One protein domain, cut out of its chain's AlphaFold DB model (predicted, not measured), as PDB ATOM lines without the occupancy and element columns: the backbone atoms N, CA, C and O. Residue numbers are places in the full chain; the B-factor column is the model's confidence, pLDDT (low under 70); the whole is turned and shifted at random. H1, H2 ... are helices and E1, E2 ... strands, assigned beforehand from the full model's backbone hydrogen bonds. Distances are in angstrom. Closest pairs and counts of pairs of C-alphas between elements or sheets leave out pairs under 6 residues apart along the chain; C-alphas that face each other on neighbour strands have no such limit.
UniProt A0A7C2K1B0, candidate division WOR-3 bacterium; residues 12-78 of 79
ATOM      1  N   ILE A  12     153.714 257.700 226.547       97.94
ATOM      2  CA  ILE A  12     154.300 256.830 227.580       97.94
ATOM      3  C   ILE A  12     153.232 255.901 228.166       97.94
ATOM      4  O   ILE A  12     153.401 254.683 228.130       97.94
ATOM      5  N   GLU A  13     152.115 256.456 228.635       98.25
ATOM      6  CA  GLU A  13     151.017 255.687 229.219       98.25
ATOM      7  C   GLU A  13     150.447 254.661 228.225       98.25
ATOM      8  O   GLU A  13     150.246 253.499 228.583       98.25
ATOM      9  N   ARG A  14     150.228 255.049 226.962       98.38
ATOM     10  CA  ARG A  14     149.704 254.125 225.941       98.38
ATOM     11  C   ARG A  14     150.662 252.971 225.654       98.38
ATOM     12  O   ARG A  14     150.220 251.826 225.597       98.38
ATOM     13  N   ALA A  15     151.958 253.251 225.513       98.12
ATOM     14  CA  ALA A  15     152.967 252.214 225.301       98.12
ATOM     15  C   ALA A  15     153.098 251.279 226.518       98.12
ATOM     16  O   ALA A  15     153.219 250.064 226.361       98.12
ATOM     17  N   TYR A  16     152.996 251.821 227.732       98.38
ATOM     18  CA  TYR A  16     152.985 251.024 228.957       98.38
ATOM     19  C   TYR A  16     151.759 250.100 229.028       98.38
ATOM     20  O   TYR A  16     151.902 248.900 229.253       98.38
ATOM     21  N   LYS A  17     150.553 250.631 228.769       97.94
ATOM     22  CA  LYS A  17     149.298 249.855 228.746       97.94
ATOM     23  C   LYS A  17     149.283 248.782 227.656       97.94
ATOM     24  O   LYS A  17     148.683 247.733 227.853       97.94
ATOM     25  N   ALA A  18     149.978 249.013 226.543       97.69
ATOM     26  CA  ALA A  18     150.181 248.018 225.491       97.69
ATOM     27  C   ALA A  18     151.169 246.897 225.884       97.69
ATOM     28  O   ALA A  18     151.396 245.975 225.103       97.69
ATOM     29  N   GLY A  19     151.773 246.955 227.077       97.12
ATOM     30  CA  GLY A  19     152.682 245.925 227.576       97.12
ATOM     31  C   GLY A  19     154.083 245.973 226.963       97.12
ATOM     32  O   GLY A  19     154.811 244.975 227.038       97.12
ATOM     33  N   CYS A  20     154.485 247.104 226.366       97.75
ATOM     34  CA  CYS A  20     155.803 247.259 225.757       97.75
ATOM     35  C   CYS A  20     156.924 246.986 226.774       97.75
ATOM     36  O   CYS A  20     156.991 247.593 227.840       97.75
ATOM     37  N   LYS A  21     157.849 246.087 226.422       97.38
ATOM     38  CA  LYS A  21     159.021 245.760 227.257       97.38
ATOM     39  C   LYS A  21     160.204 246.696 227.024       97.38
ATOM     40  O   LYS A  21     161.112 246.769 227.850       97.38
ATOM     41  N   VAL A  22     160.180 247.424 225.911       98.00
ATOM     42  CA  VAL A  22     161.141 248.469 225.563       98.00
ATOM     43  C   VAL A  22     160.356 249.742 225.285       98.00
ATOM     44  O   VAL A  22     159.410 249.736 224.503       98.00
ATOM     45  N   MET A  23     160.731 250.823 225.961       98.44
ATOM     46  CA  MET A  23     160.109 252.139 225.837       98.44
ATOM     47  C   MET A  23     161.200 253.203 225.825       98.44
ATOM     48  O   MET A  23     162.327 252.945 226.240       98.44
ATOM     49  N   GLY A  24     160.900 254.404 225.351       98.19
ATOM     50  CA  GLY A  24     161.933 255.414 225.181       98.19
ATOM     51  C   GLY A  24     161.405 256.744 224.689       98.19
ATOM     52  O   GLY A  24     160.207 257.027 224.797       98.19
ATOM     53  N   ILE A  25     162.324 257.519 224.135       98.50
ATOM     54  CA  ILE A  25     162.095 258.826 223.529       98.50
ATOM     55  C   ILE A  25     162.567 258.806 222.082       98.50
ATOM     56  O   ILE A  25     163.408 257.992 221.697       98.50
ATOM     57  N   THR A  26     162.048 259.736 221.298       98.62
ATOM     58  CA  THR A  26     162.550 260.044 219.963       98.62
ATOM     59  C   THR A  26     162.732 261.546 219.873       98.62
ATOM     60  O   THR A  26     161.833 262.287 220.258       98.62
ATOM     61  N   ILE A  27     163.892 261.980 219.396       98.25
ATOM     62  CA  ILE A  27     164.166 263.375 219.060       98.25
ATOM     63  C   ILE A  27     164.104 263.452 217.543       98.25
ATOM     64  O   ILE A  27     164.765 262.671 216.859       98.25
ATOM     65  N   HIS A  28     163.282 264.350 217.020       98.00
ATOM     66  CA  HIS A  28     163.026 264.471 215.592       98.00
ATOM     67  C   HIS A  28     162.835 265.940 215.211       98.00
ATOM     68  O   HIS A  28     162.580 266.788 216.069       98.00
ATOM     69  N   TYR A  29     162.978 266.240 213.924       98.06
ATOM     70  CA  TYR A  29     162.592 267.541 213.387       98.06
ATOM     71  C   TYR A  29     161.070 267.666 213.325       98.06
ATOM     72  O   TYR A  29     160.368 266.670 213.179       98.06
ATOM     73  N   VAL A  30     160.557 268.888 213.418       97.75
ATOM     74  CA  VAL A  30     159.120 269.161 213.285       97.75
ATOM     75  C   VAL A  30     158.773 269.359 211.811       97.75
ATOM     76  O   VAL A  30     159.485 270.074 211.105       97.75
ATOM     77  N   ASP A  31     157.677 268.749 211.374       97.44
ATOM     78  CA  ASP A  31     157.041 268.952 210.072       97.44
ATOM     79  C   ASP A  31     155.536 269.239 210.258       97.44
ATOM     80  O   ASP A  31     155.084 269.537 211.365       97.44
ATOM     81  N   GLU A  32     154.755 269.225 209.177       97.38
ATOM     82  CA  GLU A  32     153.318 269.518 209.202       97.38
ATOM     83  C   GLU A  32     152.454 268.451 209.897       97.38
ATOM     84  O   GLU A  32     151.278 268.705 210.176       97.38
ATOM     85  N   GLY A  33     153.000 267.263 210.159       96.25
ATOM     86  CA  GLY A  33     152.276 266.181 210.812       96.25
ATOM     87  C   GLY A  33     152.583 266.064 212.307       96.25
ATOM     88  O   GLY A  33     153.394 266.784 212.888       96.25
ATOM     89  N   VAL A  34     151.878 265.144 212.968       96.50
ATOM     90  CA  VAL A  34     152.076 264.863 214.397       96.50
ATOM     91  C   VAL A  34     153.114 263.761 214.541       96.50
ATOM     92  O   VAL A  34     152.861 262.625 214.139       96.50
ATOM     93  N   ASP A  35     154.249 264.095 215.157       96.62
ATOM     94  CA  ASP A  35     155.361 263.174 215.413       96.62
ATOM     95  C   ASP A  35     155.867 262.448 214.143       96.62
ATOM     96  O   ASP A  35     156.249 261.277 214.193       96.62
ATOM     97  N   SER A  36     155.831 263.124 212.988       97.06
ATOM     98  CA  SER A  36     156.167 262.550 211.672       97.06
ATOM     99  C   SER A  36     157.505 262.989 211.095       97.06
ATOM    100  O   SER A  36     158.023 262.312 210.205       97.06
ATOM    101  N   GLY A  37     158.078 264.085 211.592       98.00
ATOM    102  CA  GLY A  37     159.284 264.620 210.981       98.00
ATOM    103  C   GLY A  37     160.516 263.718 211.146       98.00
ATOM    104  O   GLY A  37     160.527 262.789 211.963       98.00
ATOM    105  N   PRO A  38     161.582 263.968 210.362       97.62
ATOM    106  CA  PRO A  38     162.743 263.088 210.315       97.62
ATOM    107  C   PRO A  38     163.391 262.874 211.688       97.62
ATOM    108  O   PRO A  38     163.682 263.827 212.416       97.62
ATOM    109  N   ILE A  39     163.638 261.606 212.028       97.81
ATOM    110  CA  ILE A  39     164.251 261.201 213.297       97.81
ATOM    111  C   ILE A  39     165.723 261.624 213.327       97.81
ATOM    112  O   ILE A  39     166.477 261.340 212.398       97.81
ATOM    113  N   ILE A  40     166.129 262.257 214.428       97.50
ATOM    114  CA  ILE A  40     167.513 262.653 214.713       97.50
ATOM    115  C   ILE A  40     168.184 261.608 215.608       97.50
ATOM    116  O   ILE A  40     169.310 261.197 215.344       97.50
ATOM    117  N   GLU A  41     167.506 261.189 216.682       97.94
ATOM    118  CA  GLU A  41     168.059 260.263 217.676       97.94
ATOM    119  C   GLU A  41     166.952 259.501 218.413       97.94
ATOM    120  O   GLU A  41     165.856 260.025 218.649       97.94
ATOM    121  N   GLN A  42     167.259 258.275 218.840       98.38
ATOM    122  CA  GLN A  42     166.383 257.471 219.686       98.38
ATOM    123  C   GLN A  42     167.152 256.866 220.852       98.38
ATOM    124  O   GLN A  42     168.223 256.288 220.710       98.38
ATOM    125  N   ALA A  43     166.548 256.934 222.033       98.31
ATOM    126  CA  ALA A  43     167.093 256.305 223.224       98.31
ATOM    127  C   ALA A  43     165.998 255.507 223.924       98.31
ATOM    128  O   ALA A  43     164.848 255.946 224.011       98.31
ATOM    129  N   CYS A  44     166.357 254.335 224.453       98.31
ATOM    130  CA  CYS A  44     165.403 253.431 225.081       98.31
ATOM    131  C   CYS A  44     165.849 252.914 226.452       98.31
ATOM    132  O   CYS A  44     167.021 252.926 226.825       98.31
ATOM    133  N   ILE A  45     164.863 252.424 227.195       98.50
ATOM    134  CA  ILE A  45     165.003 251.650 228.417       98.50
ATOM    135  C   ILE A  45     164.230 250.340 228.281       98.50
ATOM    136  O   ILE A  45     163.197 250.264 227.614       98.50
ATOM    137  N   LYS A  46     164.694 249.316 228.997       98.38
ATOM    138  CA  LYS A  46     163.874 248.141 229.298       98.38
ATOM    139  C   LYS A  46     162.957 248.451 230.483       98.38
ATOM    140  O   LYS A  46     163.433 248.949 231.516       98.38
ATOM    141  N   VAL A  47     161.672 248.150 230.320       97.94
ATOM    142  CA  VAL A  47     160.675 248.156 231.395       97.94
ATOM    143  C   VAL A  47     160.883 246.894 232.218       97.94
ATOM    144  O   VAL A  47     160.974 245.796 231.663       97.94
ATOM    145  N   ARG A  48     161.027 247.046 233.533       97.88
ATOM    146  CA  ARG A  48     161.224 245.901 234.427       97.88
ATOM    147  C   ARG A  48     159.878 245.231 234.690       97.88
ATOM    148  O   ARG A  48     158.829 245.870 234.635       97.88
ATOM    149  N   GLU A  49     159.898 243.934 234.962       96.50
ATOM    150  CA  GLU A  49     158.680 243.215 235.327       96.50
ATOM    151  C   GLU A  49     158.071 243.802 236.608       96.50
ATOM    152  O   GLU A  49     158.790 244.098 237.562       96.50
ATOM    153  N   GLY A  50     156.755 244.040 236.597       96.12
ATOM    154  CA  GLY A  50     156.034 244.667 237.710       96.12
ATOM    155  C   GLY A  50     156.372 246.142 237.967       96.12
ATOM    156  O   GLY A  50     155.917 246.701 238.964       96.12
ATOM    157  N   GLU A  51     157.163 246.795 237.111       97.81
ATOM    158  CA  GLU A  51     157.529 248.200 237.298       97.81
ATOM    159  C   GLU A  51     156.329 249.120 237.097       97.81
ATOM    160  O   GLU A  51     155.756 249.137 236.018       97.81
ATOM    161  N   ALA A  52     155.988 249.927 238.104       98.38
ATOM    162  CA  ALA A  52     154.881 250.877 238.011       98.38
ATOM    163  C   ALA A  52     155.110 251.951 236.928       98.38
ATOM    164  O   ALA A  52     156.230 252.447 236.768       98.38
ATOM    165  N   LEU A  53     154.027 252.383 236.267       98.31
ATOM    166  CA  LEU A  53     154.036 253.415 235.216       98.31
ATOM    167  C   LEU A  53     154.808 254.674 235.631       98.31
ATOM    168  O   LEU A  53     155.678 255.128 234.898       98.31
ATOM    169  N   GLU A  54     154.565 255.185 236.836       98.44
ATOM    170  CA  GLU A  54     155.231 256.392 237.342       98.44
ATOM    171  C   GLU A  54     156.768 256.224 237.433       98.44
ATOM    172  O   GLU A  54     157.540 257.153 237.193       98.44
ATOM    173  N   SER A  55     157.253 255.011 237.742       98.44
ATOM    174  CA  SER A  55     158.690 254.700 237.710       98.44
ATOM    175  C   SER A  55     159.232 254.709 236.281       98.44
ATOM    176  O   SER A  55     160.304 255.270 236.036       98.44
ATOM    177  N   VAL A  56     158.487 254.121 235.342       98.38
ATOM    178  CA  VAL A  56     158.840 254.112 233.917       98.38
ATOM    179  C   VAL A  56     158.907 255.541 233.375       98.38
ATOM    180  O   VAL A  56     159.916 255.902 232.772       98.38
ATOM    181  N   GLU A  57     157.907 256.378 233.658       98.31
ATOM    182  CA  GLU A  57     157.868 257.796 233.270       98.31
ATOM    183  C   GLU A  57     159.073 258.569 233.798       98.31
ATOM    184  O   GLU A  57     159.809 259.180 233.021       98.31
ATOM    185  N   ARG A  58     159.375 258.461 235.100       98.50
ATOM    186  CA  ARG A  58     160.565 259.106 235.679       98.50
ATOM    187  C   ARG A  58     161.859 258.674 234.994       98.50
ATOM    188  O   ARG A  58     162.782 259.479 234.871       98.50
ATOM    189  N   ARG A  59     161.976 257.410 234.578       98.44
ATOM    190  CA  ARG A  59     163.163 256.909 233.868       98.44
ATOM    191  C   ARG A  59     163.221 257.406 232.427       98.44
ATOM    192  O   ARG A  59     164.317 257.719 231.970       98.44
ATOM    193  N   ILE A  60     162.082 257.510 231.746       98.44
ATOM    194  CA  ILE A  60     161.991 258.087 230.401       98.44
ATOM    195  C   ILE A  60     162.390 259.565 230.431       98.44
ATOM    196  O   ILE A  60     163.267 259.949 229.666       98.44
ATOM    197  N   HIS A  61     161.884 260.366 231.370       98.44
ATOM    198  CA  HIS A  61     162.298 261.771 231.484       98.44
ATOM    199  C   HIS A  61     163.772 261.926 231.876       98.44
ATOM    200  O   HIS A  61     164.475 262.784 231.354       98.44
ATOM    201  N   ARG A  62     164.311 261.055 232.741       98.50
ATOM    202  CA  ARG A  62     165.762 261.047 233.016       98.50
ATOM    203  C   ARG A  62     166.594 260.704 231.782       98.50
ATOM    204  O   ARG A  62     167.722 261.182 231.680       98.50
ATOM    205  N   LEU A  63     166.087 259.845 230.898       98.50
ATOM    206  CA  LEU A  63     166.728 259.546 229.621       98.50
ATOM    207  C   LEU A  63     166.681 260.777 228.711       98.50
ATOM    208  O   LEU A  63     167.709 261.172 228.176       98.50
ATOM    209  N   GLU A  64     165.527 261.434 228.628       98.38
ATOM    210  CA  GLU A  64     165.309 262.668 227.867       98.38
ATOM    211  C   GLU A  64     166.239 263.799 228.287       98.38
ATOM    212  O   GLU A  64     166.963 264.340 227.457       98.38
ATOM    213  N   HIS A  65     166.324 264.083 229.585       98.50
ATOM    214  CA  HIS A  65     167.199 265.126 230.121       98.50
ATOM    215  C   HIS A  65     168.688 264.879 229.835       98.50
ATOM    216  O   HIS A  65     169.490 265.805 229.928       98.50
ATOM    217  N   LYS A  66     169.078 263.642 229.505       98.19
ATOM    218  CA  LYS A  66     170.444 263.301 229.093       98.19
ATOM    219  C   LYS A  66     170.615 263.380 227.581       98.19
ATOM    220  O   LYS A  66     171.560 264.007 227.108       98.19
ATOM    221  N   THR A  67     169.722 262.741 226.833       98.31
ATOM    222  CA  THR A  67     169.842 262.612 225.378       98.31
ATOM    223  C   THR A  67     169.549 263.929 224.670       98.31
ATOM    224  O   THR A  67     170.253 264.271 223.727       98.31
ATOM    225  N   TYR A  68     168.569 264.710 225.135       98.31
ATOM    226  CA  TYR A  68     168.169 265.944 224.459       98.31
ATOM    227  C   TYR A  68     169.301 266.984 224.410       98.31
ATOM    228  O   TYR A  68     169.675 267.388 223.308       98.31
ATOM    229  N   PRO A  69     169.964 267.352 225.528       98.25
ATOM    230  CA  PRO A  69     171.103 268.270 225.469       98.25
ATOM    231  C   PRO A  69     172.293 267.712 224.679       98.25
ATOM    232  O   PRO A  69     173.005 268.478 224.030       98.25
ATOM    233  N   TYR A  70     172.511 266.390 224.714       97.31
ATOM    234  CA  TYR A  70     173.556 265.737 223.921       97.31
ATOM    235  C   TYR A  70     173.323 265.924 222.417       97.31
ATOM    236  O   TYR A  70     174.237 266.348 221.712       97.31
ATOM    237  N   VAL A  71     172.098 265.686 221.943       98.00
ATOM    238  CA  VAL A  71     171.734 265.863 220.530       98.00
ATOM    239  C   VAL A  71     171.849 267.322 220.108       98.00
ATOM    240  O   VAL A  71     172.436 267.604 219.069       98.00
ATOM    241  N   ILE A  72     171.373 268.264 220.929       98.00
ATOM    242  CA  ILE A  72     171.523 269.697 220.637       98.00
ATOM    243  C   ILE A  72     173.001 270.078 220.508       98.00
ATOM    244  O   ILE A  72     173.380 270.756 219.557       98.00
ATOM    245  N   LYS A  73     173.857 269.607 221.423       97.81
ATOM    246  CA  LYS A  73     175.302 269.845 221.342       97.81
ATOM    247  C   LYS A  73     175.896 269.275 220.051       97.81
ATOM    248  O   LYS A  73     176.650 269.983 219.394       97.81
ATOM    249  N   LYS A  74     175.547 268.037 219.689       96.56
ATOM    250  CA  LYS A  74     176.002 267.375 218.457       96.56
ATOM    251  C   LYS A  74     175.653 268.210 217.215       96.56
ATOM    252  O   LYS A  74     176.529 268.539 216.423       96.56
ATOM    253  N   LEU A  75     174.396 268.651 217.120       96.75
ATOM    254  CA  LEU A  75     173.903 269.478 216.013       96.75
ATOM    255  C   LEU A  75     174.604 270.841 215.923       96.75
ATOM    256  O   LEU A  75     174.892 271.305 214.824       96.75
ATOM    257  N   LEU A  76     174.888 271.482 217.060       97.00
ATOM    258  CA  LEU A  76     175.584 272.774 217.087       97.00
ATOM    259  C   LEU A  76     177.065 272.669 216.706       97.00
ATOM    260  O   LEU A  76     177.635 273.649 216.231       97.00
ATOM    261  N   LEU A  77     177.689 271.515 216.941       96.44
ATOM    262  CA  LEU A  77     179.102 271.276 216.637       96.44
ATOM    263  C   LEU A  77     179.331 270.669 215.245       96.44
ATOM    264  O   LEU A  77     180.462 270.700 214.768       96.44
ATOM    265  N   GLY A  78     178.275 270.193 214.576       86.00
ATOM    266  CA  GLY A  78     178.352 269.608 213.233       86.00
ATOM    267  C   GLY A  78     178.831 268.152 213.205       86.00
ATOM    268  O   GLY A  78     179.369 267.719 212.186       86.00
TER     269      GLY A  78
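Overview. This is residues 12 to 78 of the 79 residues of a protein of candidate division WOR-3 bacterium (UniProt A0A7C2K1B0). One long helix, H2, packs over a two-stranded antiparallel hairpin, E1 and E2, and short H1 sits at one end, by residues 53 to 57 of H2. The 67 printed residues include two named helices and two named strands, in the order H1, E1, E2, H2, a mixed class. The whole is only just loose, close to compact, with a radius of gyration of the C-alphas of 13.4 A, and elongated, spanning 41 by 25 by 15 A.

Arrangement. Start at H1, residues 12 to 17, which only just touches H2, residues 53 to 77, with 3 pairs of C-alphas within 8 A; the closest are Tyr 16 and Leu 53, 6.8 A. Next, E1, residues 22 to 28, and E2, residues 39 to 46, form a hairpin; look at N 25 and O 43, 3.0 A. H2's closest C-alphas to E1 are Ile 60 and Gly 24, 5.9 A. Every O i to N i+4 pair is within hydrogen-bond range in H1, and 18 of 21 in H2.

Along the chain. Find C-alpha 12 at (154.300, 256.830, 227.580), where H1 begins. E1 runs 18.9 A, E2 20.7 A. H2 runs 36.0 A to C-alpha 77 at (179.102, 271.276, 216.637).

Size, cuts and confidence. The printed part has no cut, and no printed residue is under 70.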